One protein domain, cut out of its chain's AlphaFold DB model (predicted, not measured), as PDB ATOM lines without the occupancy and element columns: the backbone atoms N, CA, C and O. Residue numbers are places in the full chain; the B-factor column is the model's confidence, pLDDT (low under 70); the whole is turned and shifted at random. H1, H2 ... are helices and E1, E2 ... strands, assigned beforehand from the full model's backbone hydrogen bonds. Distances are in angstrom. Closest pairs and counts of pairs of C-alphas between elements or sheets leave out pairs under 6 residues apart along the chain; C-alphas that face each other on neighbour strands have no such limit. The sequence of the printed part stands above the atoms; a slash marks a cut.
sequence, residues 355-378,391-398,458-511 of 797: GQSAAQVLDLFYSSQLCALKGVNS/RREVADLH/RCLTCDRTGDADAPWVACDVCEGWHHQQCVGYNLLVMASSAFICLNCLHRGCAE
ATOM      1  N   GLY A 355     196.577 155.391 140.111       70.69
ATOM      2  CA  GLY A 355     196.185 156.429 139.149       70.69
ATOM      3  C   GLY A 355     195.865 157.796 139.769       70.69
ATOM      4  O   GLY A 355     195.420 158.695 139.060       70.69
ATOM      5  N   GLN A 356     196.083 157.962 141.075       75.12
ATOM      6  CA  GLN A 356     195.786 159.190 141.812       75.12
ATOM      7  C   GLN A 356     196.956 160.182 141.763       75.12
ATOM      8  O   GLN A 356     198.116 159.812 141.940       75.12
ATOM      9  N   SER A 357     196.643 161.462 141.569       80.31
ATOM     10  CA  SER A 357     197.592 162.571 141.720       80.31
ATOM     11  C   SER A 357     197.922 162.835 143.196       80.31
ATOM     12  O   SER A 357     197.141 162.506 144.090       80.31
ATOM     13  N   ALA A 358     199.058 163.491 143.461       78.56
ATOM     14  CA  ALA A 358     199.472 163.872 144.817       78.56
ATOM     15  C   ALA A 358     198.391 164.672 145.566       78.56
ATOM     16  O   ALA A 358     198.128 164.429 146.744       78.56
ATOM     17  N   ALA A 359     197.719 165.570 144.843       79.06
ATOM     18  CA  ALA A 359     196.591 166.349 145.327       79.06
ATOM     19  C   ALA A 359     195.440 165.464 145.816       79.06
ATOM     20  O   ALA A 359     194.988 165.614 146.945       79.06
ATOM     21  N   GLN A 360     195.016 164.498 144.997       80.38
ATOM     22  CA  GLN A 360     193.928 163.576 145.335       80.38
ATOM     23  C   GLN A 360     194.269 162.709 146.551       80.38
ATOM     24  O   GLN A 360     193.416 162.498 147.407       80.38
ATOM     25  N   VAL A 361     195.515 162.235 146.652       82.88
ATOM     26  CA  VAL A 361     195.974 161.434 147.797       82.88
ATOM     27  C   VAL A 361     195.909 162.247 149.094       82.88
ATOM     28  O   VAL A 361     195.410 161.753 150.105       82.88
ATOM     29  N   LEU A 362     196.376 163.499 149.072       83.44
ATOM     30  CA  LEU A 362     196.315 164.398 150.229       83.44
ATOM     31  C   LEU A 362     194.884 164.765 150.596       83.44
ATOM     32  O   LEU A 362     194.540 164.754 151.772       83.44
ATOM     33  N   ASP A 363     194.054 165.065 149.604       79.94
ATOM     34  CA  ASP A 363     192.670 165.477 149.802       79.94
ATOM     35  C   ASP A 363     191.831 164.363 150.446       79.94
ATOM     36  O   ASP A 363     191.129 164.587 151.437       79.94
ATOM     37  N   LEU A 364     191.988 163.129 149.952       80.94
ATOM     38  CA  LEU A 364     191.386 161.936 150.545       80.94
ATOM     39  C   LEU A 364     191.891 161.696 151.970       80.94
ATOM     40  O   LEU A 364     191.095 161.367 152.851       80.94
ATOM     41  N   PHE A 365     193.192 161.880 152.208       84.94
ATOM     42  CA  PHE A 365     193.784 161.720 153.532       84.94
ATOM     43  C   PHE A 365     193.259 162.758 154.529       84.94
ATOM     44  O   PHE A 365     192.809 162.392 155.611       84.94
ATOM     45  N   TYR A 366     193.260 164.045 154.180       84.56
ATOM     46  CA  TYR A 366     192.737 165.092 155.058       84.56
ATOM     47  C   TYR A 366     191.247 164.906 155.335       84.56
ATOM     48  O   TYR A 366     190.835 164.982 156.492       84.56
ATOM     49  N   SER A 367     190.462 164.566 154.311       78.69
ATOM     50  CA  SER A 367     189.039 164.259 154.464       78.69
ATOM     51  C   SER A 367     188.803 163.078 155.413       78.69
ATOM     52  O   SER A 367     187.958 163.167 156.305       78.69
ATOM     53  N   SER A 368     189.564 161.982 155.272       80.44
ATOM     54  CA  SER A 368     189.413 160.801 156.136       80.44
ATOM     55  C   SER A 368     189.790 161.103 157.588       80.44
ATOM     56  O   SER A 368     189.060 160.731 158.511       80.44
ATOM     57  N   GLN A 369     190.883 161.841 157.796       82.06
ATOM     58  CA  GLN A 369     191.334 162.229 159.130       82.06
ATOM     59  C   GLN A 369     190.368 163.207 159.801       82.06
ATOM     60  O   GLN A 369     190.134 163.098 161.005       82.06
ATOM     61  N   LEU A 370     189.774 164.138 159.050       76.00
ATOM     62  CA  LEU A 370     188.827 165.105 159.598       76.00
ATOM     63  C   LEU A 370     187.571 164.410 160.140       76.00
ATOM     64  O   LEU A 370     187.144 164.710 161.256       76.00
ATOM     65  N   CYS A 371     187.022 163.443 159.394       69.88
ATOM     66  CA  CYS A 371     185.893 162.625 159.845       69.88
ATOM     67  C   CYS A 371     186.221 161.858 161.135       69.88
ATOM     68  O   CYS A 371     185.419 161.860 162.072       69.88
ATOM     69  N   ALA A 372     187.411 161.249 161.205       70.69
ATOM     70  CA  ALA A 372     187.857 160.504 162.380       70.69
ATOM     71  C   ALA A 372     188.034 161.404 163.617       70.69
ATOM     72  O   ALA A 372     187.617 161.040 164.714       70.69
ATOM     73  N   LEU A 373     188.617 162.594 163.444       69.56
ATOM     74  CA  LEU A 373     188.890 163.535 164.534       69.56
ATOM     75  C   LEU A 373     187.635 164.234 165.066       69.56
ATOM     76  O   LEU A 373     187.558 164.501 166.265       69.56
ATOM     77  N   LYS A 374     186.655 164.531 164.203       67.56
ATOM     78  CA  LYS A 374     185.388 165.171 164.601       67.56
ATOM     79  C   LYS A 374     184.329 164.177 165.101       67.56
ATOM     80  O   LYS A 374     183.256 164.603 165.512       67.56
ATOM     81  N   GLY A 375     184.626 162.872 165.117       53.25
ATOM     82  CA  GLY A 375     183.754 161.851 165.710       53.25
ATOM     83  C   GLY A 375     182.435 161.632 164.964       53.25
ATOM     84  O   GLY A 375     181.453 161.213 165.575       53.25
ATOM     85  N   VAL A 376     182.391 161.917 163.659       47.22
ATOM     86  CA  VAL A 376     181.202 161.658 162.836       47.22
ATOM     87  C   VAL A 376     181.121 160.147 162.589       47.22
ATOM     88  O   VAL A 376     181.981 159.575 161.919       47.22
ATOM     89  N   ASN A 377     180.126 159.482 163.181       36.53
ATOM     90  CA  ASN A 377     179.930 158.037 163.042       36.53
ATOM     91  C   ASN A 377     179.644 157.674 161.581       36.53
ATOM     92  O   ASN A 377     178.689 158.167 160.994       36.53
ATOM     93  N   SER A 378     180.379 156.705 161.035       40.81
ATOM     94  CA  SER A 378     180.194 156.146 159.685       40.81
ATOM     95  C   SER A 378     178.845 155.437 159.445       40.81
ATOM     96  O   SER A 378     178.667 154.813 158.400       40.81
ATOM     97  N   ARG A 391     180.702 168.039 147.457       40.81
ATOM     98  CA  ARG A 391     181.482 167.120 146.602       40.81
ATOM     99  C   ARG A 391     181.064 167.161 145.133       40.81
ATOM    100  O   ARG A 391     181.932 167.020 144.281       40.81
ATOM    101  N   ARG A 392     179.769 167.318 144.823       40.28
ATOM    102  CA  ARG A 392     179.281 167.457 143.438       40.28
ATOM    103  C   ARG A 392     179.650 168.806 142.844       40.28
ATOM    104  O   ARG A 392     180.169 168.822 141.746       40.28
ATOM    105  N   GLU A 393     179.467 169.901 143.575       39.62
ATOM    106  CA  GLU A 393     179.827 171.248 143.117       39.62
ATOM    107  C   GLU A 393     181.341 171.373 142.897       39.62
ATOM    108  O   GLU A 393     181.766 171.886 141.869       39.62
ATOM    109  N   VAL A 394     182.159 170.804 143.788       40.81
ATOM    110  CA  VAL A 394     183.618 170.717 143.625       40.81
ATOM    111  C   VAL A 394     184.012 169.792 142.469       40.81
ATOM    112  O   VAL A 394     184.904 170.136 141.698       40.81
ATOM    113  N   ALA A 395     183.385 168.618 142.326       40.59
ATOM    114  CA  ALA A 395     183.691 167.690 141.235       40.59
ATOM    115  C   ALA A 395     183.270 168.245 139.867       40.59
ATOM    116  O   ALA A 395     184.010 168.079 138.900       40.59
ATOM    117  N   ASP A 396     182.135 168.943 139.795       41.00
ATOM    118  CA  ASP A 396     181.659 169.637 138.600       41.00
ATOM    119  C   ASP A 396     182.567 170.837 138.281       41.00
ATOM    120  O   ASP A 396     182.906 171.037 137.116       41.00
ATOM    121  N   LEU A 397     183.069 171.578 139.282       39.56
ATOM    122  CA  LEU A 397     184.083 172.622 139.070       39.56
ATOM    123  C   LEU A 397     185.413 172.046 138.579       39.56
ATOM    124  O   LEU A 397     185.985 172.572 137.629       39.56
ATOM    125  N   HIS A 398     185.897 170.959 139.182       37.88
ATOM    126  CA  HIS A 398     187.142 170.301 138.786       37.88
ATOM    127  C   HIS A 398     187.025 169.699 137.376       37.88
ATOM    128  O   HIS A 398     187.952 169.809 136.577       37.88
ATOM    129  N   ARG A 458     200.337 185.303 164.600       79.25
ATOM    130  CA  ARG A 458     201.538 184.663 164.055       79.25
ATOM    131  C   ARG A 458     201.194 183.301 163.477       79.25
ATOM    132  O   ARG A 458     200.425 182.541 164.064       79.25
ATOM    133  N   CYS A 459     201.827 182.958 162.360       81.31
ATOM    134  CA  CYS A 459     201.739 181.621 161.789       81.31
ATOM    135  C   CYS A 459     202.240 180.575 162.787       81.31
ATOM    136  O   CYS A 459     203.379 180.634 163.246       81.31
ATOM    137  N   LEU A 460     201.432 179.551 163.069       79.88
ATOM    138  CA  LEU A 460     201.807 178.490 164.012       79.88
ATOM    139  C   LEU A 460     202.930 177.562 163.510       79.88
ATOM    140  O   LEU A 460     203.450 176.766 164.296       79.88
ATOM    141  N   THR A 461     203.305 177.649 162.228       80.81
ATOM    142  CA  THR A 461     204.432 176.899 161.647       80.81
ATOM    143  C   THR A 461     205.745 177.671 161.769       80.81
ATOM    144  O   THR A 461     206.667 177.175 162.410       80.81
ATOM    145  N   CYS A 462     205.839 178.868 161.176       80.75
ATOM    146  CA  CYS A 462     207.088 179.639 161.112       80.75
ATOM    147  C   CYS A 462     207.226 180.702 162.217       80.75
ATOM    148  O   CYS A 462     208.264 181.351 162.310       80.75
ATOM    149  N   ASP A 463     206.188 180.898 163.039       78.00
ATOM    150  CA  ASP A 463     206.122 181.901 164.110       78.00
ATOM    151  C   ASP A 463     206.387 183.337 163.624       78.00
ATOM    152  O   ASP A 463     206.924 184.162 164.360       78.00
ATOM    153  N   ARG A 464     206.024 183.646 162.372       79.06
ATOM    154  CA  ARG A 464     206.091 184.998 161.798       79.06
ATOM    155  C   ARG A 464     204.695 185.542 161.525       79.06
ATOM    156  O   ARG A 464     203.780 184.780 161.201       79.06
ATOM    157  N   THR A 465     204.556 186.854 161.637       74.94
ATOM    158  CA  THR A 465     203.469 187.608 161.011       74.94
ATOM    159  C   THR A 465     203.695 187.595 159.495       74.94
ATOM    160  O   THR A 465     204.835 187.582 159.031       74.94
ATOM    161  N   GLY A 466     202.623 187.448 158.717       63.25
ATOM    162  CA  GLY A 466     202.704 187.536 157.256       63.25
ATOM    163  C   GLY A 466     202.666 188.990 156.804       63.25
ATOM    164  O   GLY A 466     202.153 189.835 157.535       63.25
ATOM    165  N   ASP A 467     203.150 189.266 155.594       59.22
ATOM    166  CA  ASP A 467     202.764 190.492 154.892       59.22
ATOM    167  C   ASP A 467     201.236 190.506 154.709       59.22
ATOM    168  O   ASP A 467     200.615 189.441 154.631       59.22
ATOM    169  N   ALA A 468     200.628 191.693 154.619       55.16
ATOM    170  CA  ALA A 468     199.172 191.856 154.515       55.16
ATOM    171  C   ALA A 468     198.533 191.041 153.363       55.16
ATOM    172  O   ALA A 468     197.366 190.670 153.448       55.16
ATOM    173  N   ASP A 469     199.316 190.701 152.330       57.81
ATOM    174  CA  ASP A 469     198.876 189.963 151.140       57.81
ATOM    175  C   ASP A 469     199.252 188.464 151.127       57.81
ATOM    176  O   ASP A 469     198.912 187.749 150.180       57.81
ATOM    177  N   ALA A 470     199.956 187.949 152.143       66.44
ATOM    178  CA  ALA A 470     200.361 186.542 152.170       66.44
ATOM    179  C   ALA A 470     199.132 185.616 152.321       66.44
ATOM    180  O   ALA A 470     198.297 185.850 153.194       66.44
ATOM    181  N   PRO A 471     198.984 184.539 151.522       79.62
ATOM    182  CA  PRO A 471     197.822 183.658 151.618       79.62
ATOM    183  C   PRO A 471     197.855 182.814 152.906       79.62
ATOM    184  O   PRO A 471     198.843 182.134 153.202       79.62
ATOM    185  N   TRP A 472     196.746 182.813 153.651       81.44
ATOM    186  CA  TRP A 472     196.571 182.082 154.913       81.44
ATOM    187  C   TRP A 472     195.582 180.919 154.788       81.44
ATOM    188  O   TRP A 472     194.727 180.894 153.902       81.44
ATOM    189  N   VAL A 473     195.707 179.948 155.690       83.19
ATOM    190  CA  VAL A 473     194.762 178.844 155.878       83.19
ATOM    191  C   VAL A 473     194.615 178.540 157.370       83.19
ATOM    192  O   VAL A 473     195.604 178.524 158.112       83.19
ATOM    193  N   ALA A 474     193.381 178.310 157.814       81.62
ATOM    194  CA  ALA A 474     193.074 177.872 159.170       81.62
ATOM    195  C   ALA A 474     192.960 176.343 159.221       81.62
ATOM    196  O   ALA A 474     192.430 175.714 158.311       81.62
ATOM    197  N   CYS A 475     193.470 175.733 160.289       80.12
ATOM    198  CA  CYS A 475     193.299 174.302 160.542       80.12
ATOM    199  C   CYS A 475     191.843 173.982 160.911       80.12
ATOM    200  O   CYS A 475     191.350 174.497 161.909       80.12
ATOM    201  N   ASP A 476     191.205 173.027 160.232       78.75
ATOM    202  CA  ASP A 476     189.803 172.638 160.475       78.75
ATOM    203  C   ASP A 476     189.542 171.956 161.831       78.75
ATOM    204  O   ASP A 476     188.398 171.619 162.157       78.75
ATOM    205  N   VAL A 477     190.601 171.686 162.603       74.12
ATOM    206  CA  VAL A 477     190.539 170.999 163.902       74.12
ATOM    207  C   VAL A 477     190.823 171.941 165.066       74.12
ATOM    208  O   VAL A 477     190.134 171.874 166.076       74.12
ATOM    209  N   CYS A 478     191.866 172.770 164.970       75.44
ATOM    210  CA  CYS A 478     192.257 173.673 166.059       75.44
ATOM    211  C   CYS A 478     192.045 175.151 165.743       75.44
ATOM    212  O   CYS A 478     192.445 175.973 166.560       75.44
ATOM    213  N   GLU A 479     191.540 175.472 164.547       77.81
ATOM    214  CA  GLU A 479     191.292 176.840 164.062       77.81
ATOM    215  C   GLU A 479     192.557 177.718 164.044       77.81
ATOM    216  O   GLU A 479     192.516 178.937 163.931       77.81
ATOM    217  N   GLY A 480     193.725 177.081 164.144       73.69
ATOM    218  CA  GLY A 480     195.015 177.752 164.163       73.69
ATOM    219  C   GLY A 480     195.415 178.215 162.768       73.69
ATOM    220  O   GLY A 480     195.293 177.448 161.812       73.69
ATOM    221  N   TRP A 481     195.932 179.438 162.672       82.69
ATOM    222  CA  TRP A 481     196.320 180.064 161.410       82.69
ATOM    223  C   TRP A 481     197.739 179.695 160.967       82.69
ATOM    224  O   TRP A 481     198.704 179.719 161.743       82.69
ATOM    225  N   HIS A 482     197.871 179.385 159.679       83.94
ATOM    226  CA  HIS A 482     199.127 179.063 159.016       83.94
ATOM    227  C   HIS A 482     199.238 179.804 157.677       83.94
ATOM    228  O   HIS A 482     198.234 179.981 156.990       83.94
ATOM    229  N   HIS A 483     200.447 180.194 157.257       84.62
ATOM    230  CA  HIS A 483     200.658 180.579 155.858       84.62
ATOM    231  C   HIS A 483     200.482 179.348 154.971       84.62
ATOM    232  O   HIS A 483     201.006 178.284 155.307       84.62
ATOM    233  N   GLN A 484     199.805 179.496 153.832       84.75
ATOM    234  CA  GLN A 484     199.561 178.396 152.891       84.75
ATOM    235  C   GLN A 484     200.865 177.748 152.417       84.75
ATOM    236  O   GLN A 484     200.994 176.524 152.443       84.75
ATOM    237  N   GLN A 485     201.870 178.564 152.094       82.31
ATOM    238  CA  GLN A 485     203.202 178.107 151.686       82.31
ATOM    239  C   GLN A 485     203.910 177.312 152.793       82.31
ATOM    240  O   GLN A 485     204.457 176.246 152.530       82.31
ATOM    241  N   CYS A 486     203.818 177.757 154.053       81.75
ATOM    242  CA  CYS A 486     204.451 177.083 155.191       81.75
ATOM    243  C   CYS A 486     203.926 175.659 155.440       81.75
ATOM    244  O   CYS A 486     204.560 174.883 156.155       81.75
ATOM    245  N   VAL A 487     202.741 175.329 154.923       83.44
ATOM    246  CA  VAL A 487     202.099 174.018 155.104       83.44
ATOM    247  C   VAL A 487     201.846 173.294 153.780       83.44
ATOM    248  O   VAL A 487     201.259 172.215 153.797       83.44
ATOM    249  N   GLY A 488     202.315 173.855 152.660       76.50
ATOM    250  CA  GLY A 488     202.135 173.300 151.317       76.50
ATOM    251  C   GLY A 488     200.672 173.179 150.888       76.50
ATOM    252  O   GLY A 488     200.325 172.268 150.143       76.50
ATOM    253  N   TYR A 489     199.797 174.050 151.392       77.50
ATOM    254  CA  TYR A 489     198.377 174.033 151.054       77.50
ATOM    255  C   TYR A 489     198.116 174.888 149.811       77.50
ATOM    256  O   TYR A 489     198.574 176.027 149.731       77.50
ATOM    257  N   ASN A 490     197.380 174.344 148.840       69.38
ATOM    258  CA  ASN A 490     197.005 175.057 147.621       69.38
ATOM    259  C   ASN A 490     195.523 174.824 147.298       69.38
ATOM    260  O   ASN A 490     195.128 173.740 146.865       69.38
ATOM    261  N   LEU A 491     194.718 175.876 147.469       58.56
ATOM    262  CA  LEU A 491     193.270 175.874 147.223       58.56
ATOM    263  C   LEU A 491     192.892 175.559 145.776       58.56
ATOM    264  O   LEU A 491     191.817 175.026 145.539       58.56
ATOM    265  N   LEU A 492     193.760 175.870 144.809       52.19
ATOM    266  CA  LEU A 492     193.485 175.624 143.389       52.19
ATOM    267  C   LEU A 492     193.587 174.139 143.023       52.19
ATOM    268  O   LEU A 492     193.161 173.734 141.946       52.19
ATOM    269  N   VAL A 493     194.187 173.339 143.904       58.34
ATOM    270  CA  VAL A 493     194.563 171.948 143.641       58.34
ATOM    271  C   VAL A 493     193.829 170.977 144.576       58.34
ATOM    272  O   VAL A 493     193.638 169.812 144.228       58.34
ATOM    273  N   MET A 494     193.394 171.431 145.755       57.72
ATOM    274  CA  MET A 494     192.696 170.601 146.742       57.72
ATOM    275  C   MET A 494     191.176 170.701 146.590       57.72
ATOM    276  O   MET A 494     190.596 171.768 146.763       57.72
ATOM    277  N   ALA A 495     190.530 169.572 146.299       52.16
ATOM    278  CA  ALA A 495     189.098 169.513 146.023       52.16
ATOM    279  C   ALA A 495     188.239 169.698 147.295       52.16
ATOM    280  O   ALA A 495     187.271 170.449 147.287       52.16
ATOM    281  N   SER A 496     188.584 169.070 148.419       56.19
ATOM    282  CA  SER A 496     187.758 169.094 149.637       56.19
ATOM    283  C   SER A 496     187.852 170.383 150.459       56.19
ATOM    284  O   SER A 496     187.099 170.535 151.420       56.19
ATOM    285  N   SER A 497     188.772 171.298 150.128       62.62
ATOM    286  CA  SER A 497     189.184 172.458 150.944       62.62
ATOM    287  C   SER A 497     189.660 172.132 152.375       62.62
ATOM    288  O   SER A 497     190.074 173.041 153.089       62.62
ATOM    289  N   ALA A 498     189.696 170.861 152.789       73.50
ATOM    290  CA  ALA A 498     190.046 170.483 154.151       73.50
ATOM    291  C   ALA A 498     191.560 170.587 154.411       73.50
ATOM    292  O   ALA A 498     192.378 170.048 153.660       73.50
ATOM    293  N   PHE A 499     191.939 171.228 155.515       83.94
ATOM    294  CA  PHE A 499     193.313 171.352 155.985       83.94
ATOM    295  C   PHE A 499     193.438 170.994 157.471       83.94
ATOM    296  O   PHE A 499     192.810 171.587 158.347       83.94
ATOM    297  N   ILE A 500     194.342 170.058 157.782       83.12
ATOM    298  CA  ILE A 500     194.684 169.693 159.162       83.12
ATOM    299  C   ILE A 500     196.173 169.946 159.399       83.12
ATOM    300  O   ILE A 500     197.037 169.384 158.724       83.12
ATOM    301  N   CYS A 501     196.499 170.757 160.405       85.19
ATOM    302  CA  CYS A 501     197.890 171.042 160.733       85.19
ATOM    303  C   CYS A 501     198.614 169.808 161.306       85.19
ATOM    304  O   CYS A 501     198.015 168.924 161.927       85.19
ATOM    305  N   LEU A 502     199.946 169.773 161.168       85.75
ATOM    306  CA  LEU A 502     200.776 168.655 161.644       85.75
ATOM    307  C   LEU A 502     200.635 168.382 163.150       85.75
ATOM    308  O   LEU A 502     200.773 167.236 163.568       85.75
ATOM    309  N   ASN A 503     200.329 169.396 163.968       83.38
ATOM    310  CA  ASN A 503     200.067 169.214 165.400       83.38
ATOM    311  C   ASN A 503     198.802 168.379 165.648       83.38
ATOM    312  O   ASN A 503     198.829 167.444 166.449       83.38
ATOM    313  N   CYS A 504     197.708 168.696 164.953       81.06
ATOM    314  CA  CYS A 504     196.443 167.972 165.064       81.06
ATOM    315  C   CYS A 504     196.561 166.557 164.496       81.06
ATOM    316  O   CYS A 504     196.182 165.601 165.175       81.06
ATOM    317  N   LEU A 505     197.202 166.412 163.329       85.50
ATOM    318  CA  LEU A 505     197.548 165.100 162.777       85.50
ATOM    319  C   LEU A 505     198.400 164.290 163.760       85.50
ATOM    320  O   LEU A 505     198.226 163.083 163.904       85.50
ATOM    321  N   HIS A 506     199.326 164.939 164.469       83.69
ATOM    322  CA  HIS A 506     200.182 164.234 165.407       83.69
ATOM    323  C   HIS A 506     199.428 163.702 166.635       83.69
ATOM    324  O   HIS A 506     199.709 162.594 167.094       83.69
ATOM    325  N   ARG A 507     198.481 164.479 167.161       78.69
ATOM    326  CA  ARG A 507     197.792 164.178 168.423       78.69
ATOM    327  C   ARG A 507     196.619 163.214 168.289       78.69
ATOM    328  O   ARG A 507     196.332 162.521 169.258       78.69
ATOM    329  N   GLY A 508     195.939 163.189 167.144       67.88
ATOM    330  CA  GLY A 508     194.667 162.469 167.026       67.88
ATOM    331  C   GLY A 508     194.527 161.532 165.827       67.88
ATOM    332  O   GLY A 508     193.530 160.822 165.757       67.88
ATOM    333  N   CYS A 509     195.495 161.481 164.906       72.38
ATOM    334  CA  CYS A 509     195.422 160.576 163.755       72.38
ATOM    335  C   CYS A 509     196.198 159.280 163.998       72.38
ATOM    336  O   CYS A 509     197.395 159.304 164.309       72.38
ATOM    337  N   ALA A 510     195.513 158.151 163.805       69.75
ATOM    338  CA  ALA A 510     196.115 156.818 163.822       69.75
ATOM    339  C   ALA A 510     196.634 156.389 162.439       69.75
ATOM    340  O   ALA A 510     197.574 155.600 162.352       69.75
ATOM    341  N   GLU A 511     196.041 156.903 161.359       84.75
ATOM    342  CA  GLU A 511     196.407 156.533 159.995       84.75
ATOM    343  C   GLU A 511     197.607 157.351 159.491       84.75
ATOM    344  O   GLU A 511     197.725 158.552 159.742       84.75
TER     345      GLU A 511
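Overview. This is residues 355 to 378, 391 to 398 and 458 to 511 of the 797 residues of the protein "Snf2 histone linker phd ring helicase, putative" of Perkinsus marinus (strain ATCC 50983 / TXsc) (UniProt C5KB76). Look for a long helix, H1, along one side and a small hairpin of two strands, E1 and E2, with the short helix H3 following it, on the other side; the looping residues 488 to 501 run between the two sides. H4 sits near the last residues of H1, and H2 is a separate short piece. The 86 printed residues hold, in order, H1, H2, E1, E2, H3 and H4; the two-strand sheet E1 - E2 is antiparallel, and the class is mostly helix, though under half of the residues are in named elements. The whole is compact, radius of gyration of the C-alphas 13.7 A, spanning 38 by 31 by 22 A.

Arrangement. Start with H1, residues 358 to 373, and compare H4, residues 502 to 508: they are close but not clearly touching, the closest C-alphas being those of Leu 373 and Gly 508, 6.4 A apart. Their tilt is steep, 40 degrees, the same way. H2, residues 391 to 398, touches no helix. E1, residues 472 to 474, and E2, residues 481 to 483, form a hairpin at 147 degrees; N 473 and O 482 are 2.8 A apart, within hydrogen-bond range. H3, residues 484 to 487, follows E2 by a tight link. H1 is apart from E1, E2 and H3. In H1, H2 and H4 every O i to N i+4 pair is within hydrogen-bond range; H3 is too short for one, but its one O i to N i+3 pair is within range.

Along the chain. Find C-alpha 358 at (199.472, 163.872, 144.817); from there H1 runs 22.4 A to C-alpha 373. H2 and H4 each measure 10.2 A, E1 6.9 A, E2 7.1 A and H3 5.5 A. H4 ends at C-alpha 508, (194.667, 162.469, 167.026).

Size, cuts and confidence. The farthest C-alphas, those of Ser 378 and Asp 467, are 41.4 A apart. Residues 379 to 390 and 399 to 457 are not printed; the C-alpha gaps are 17.1 A and 32.4 A. H3 to H4 is a long link. Mean pLDDT of the printed part is 70.9; 30 residues are under 70, among them 391 to 398.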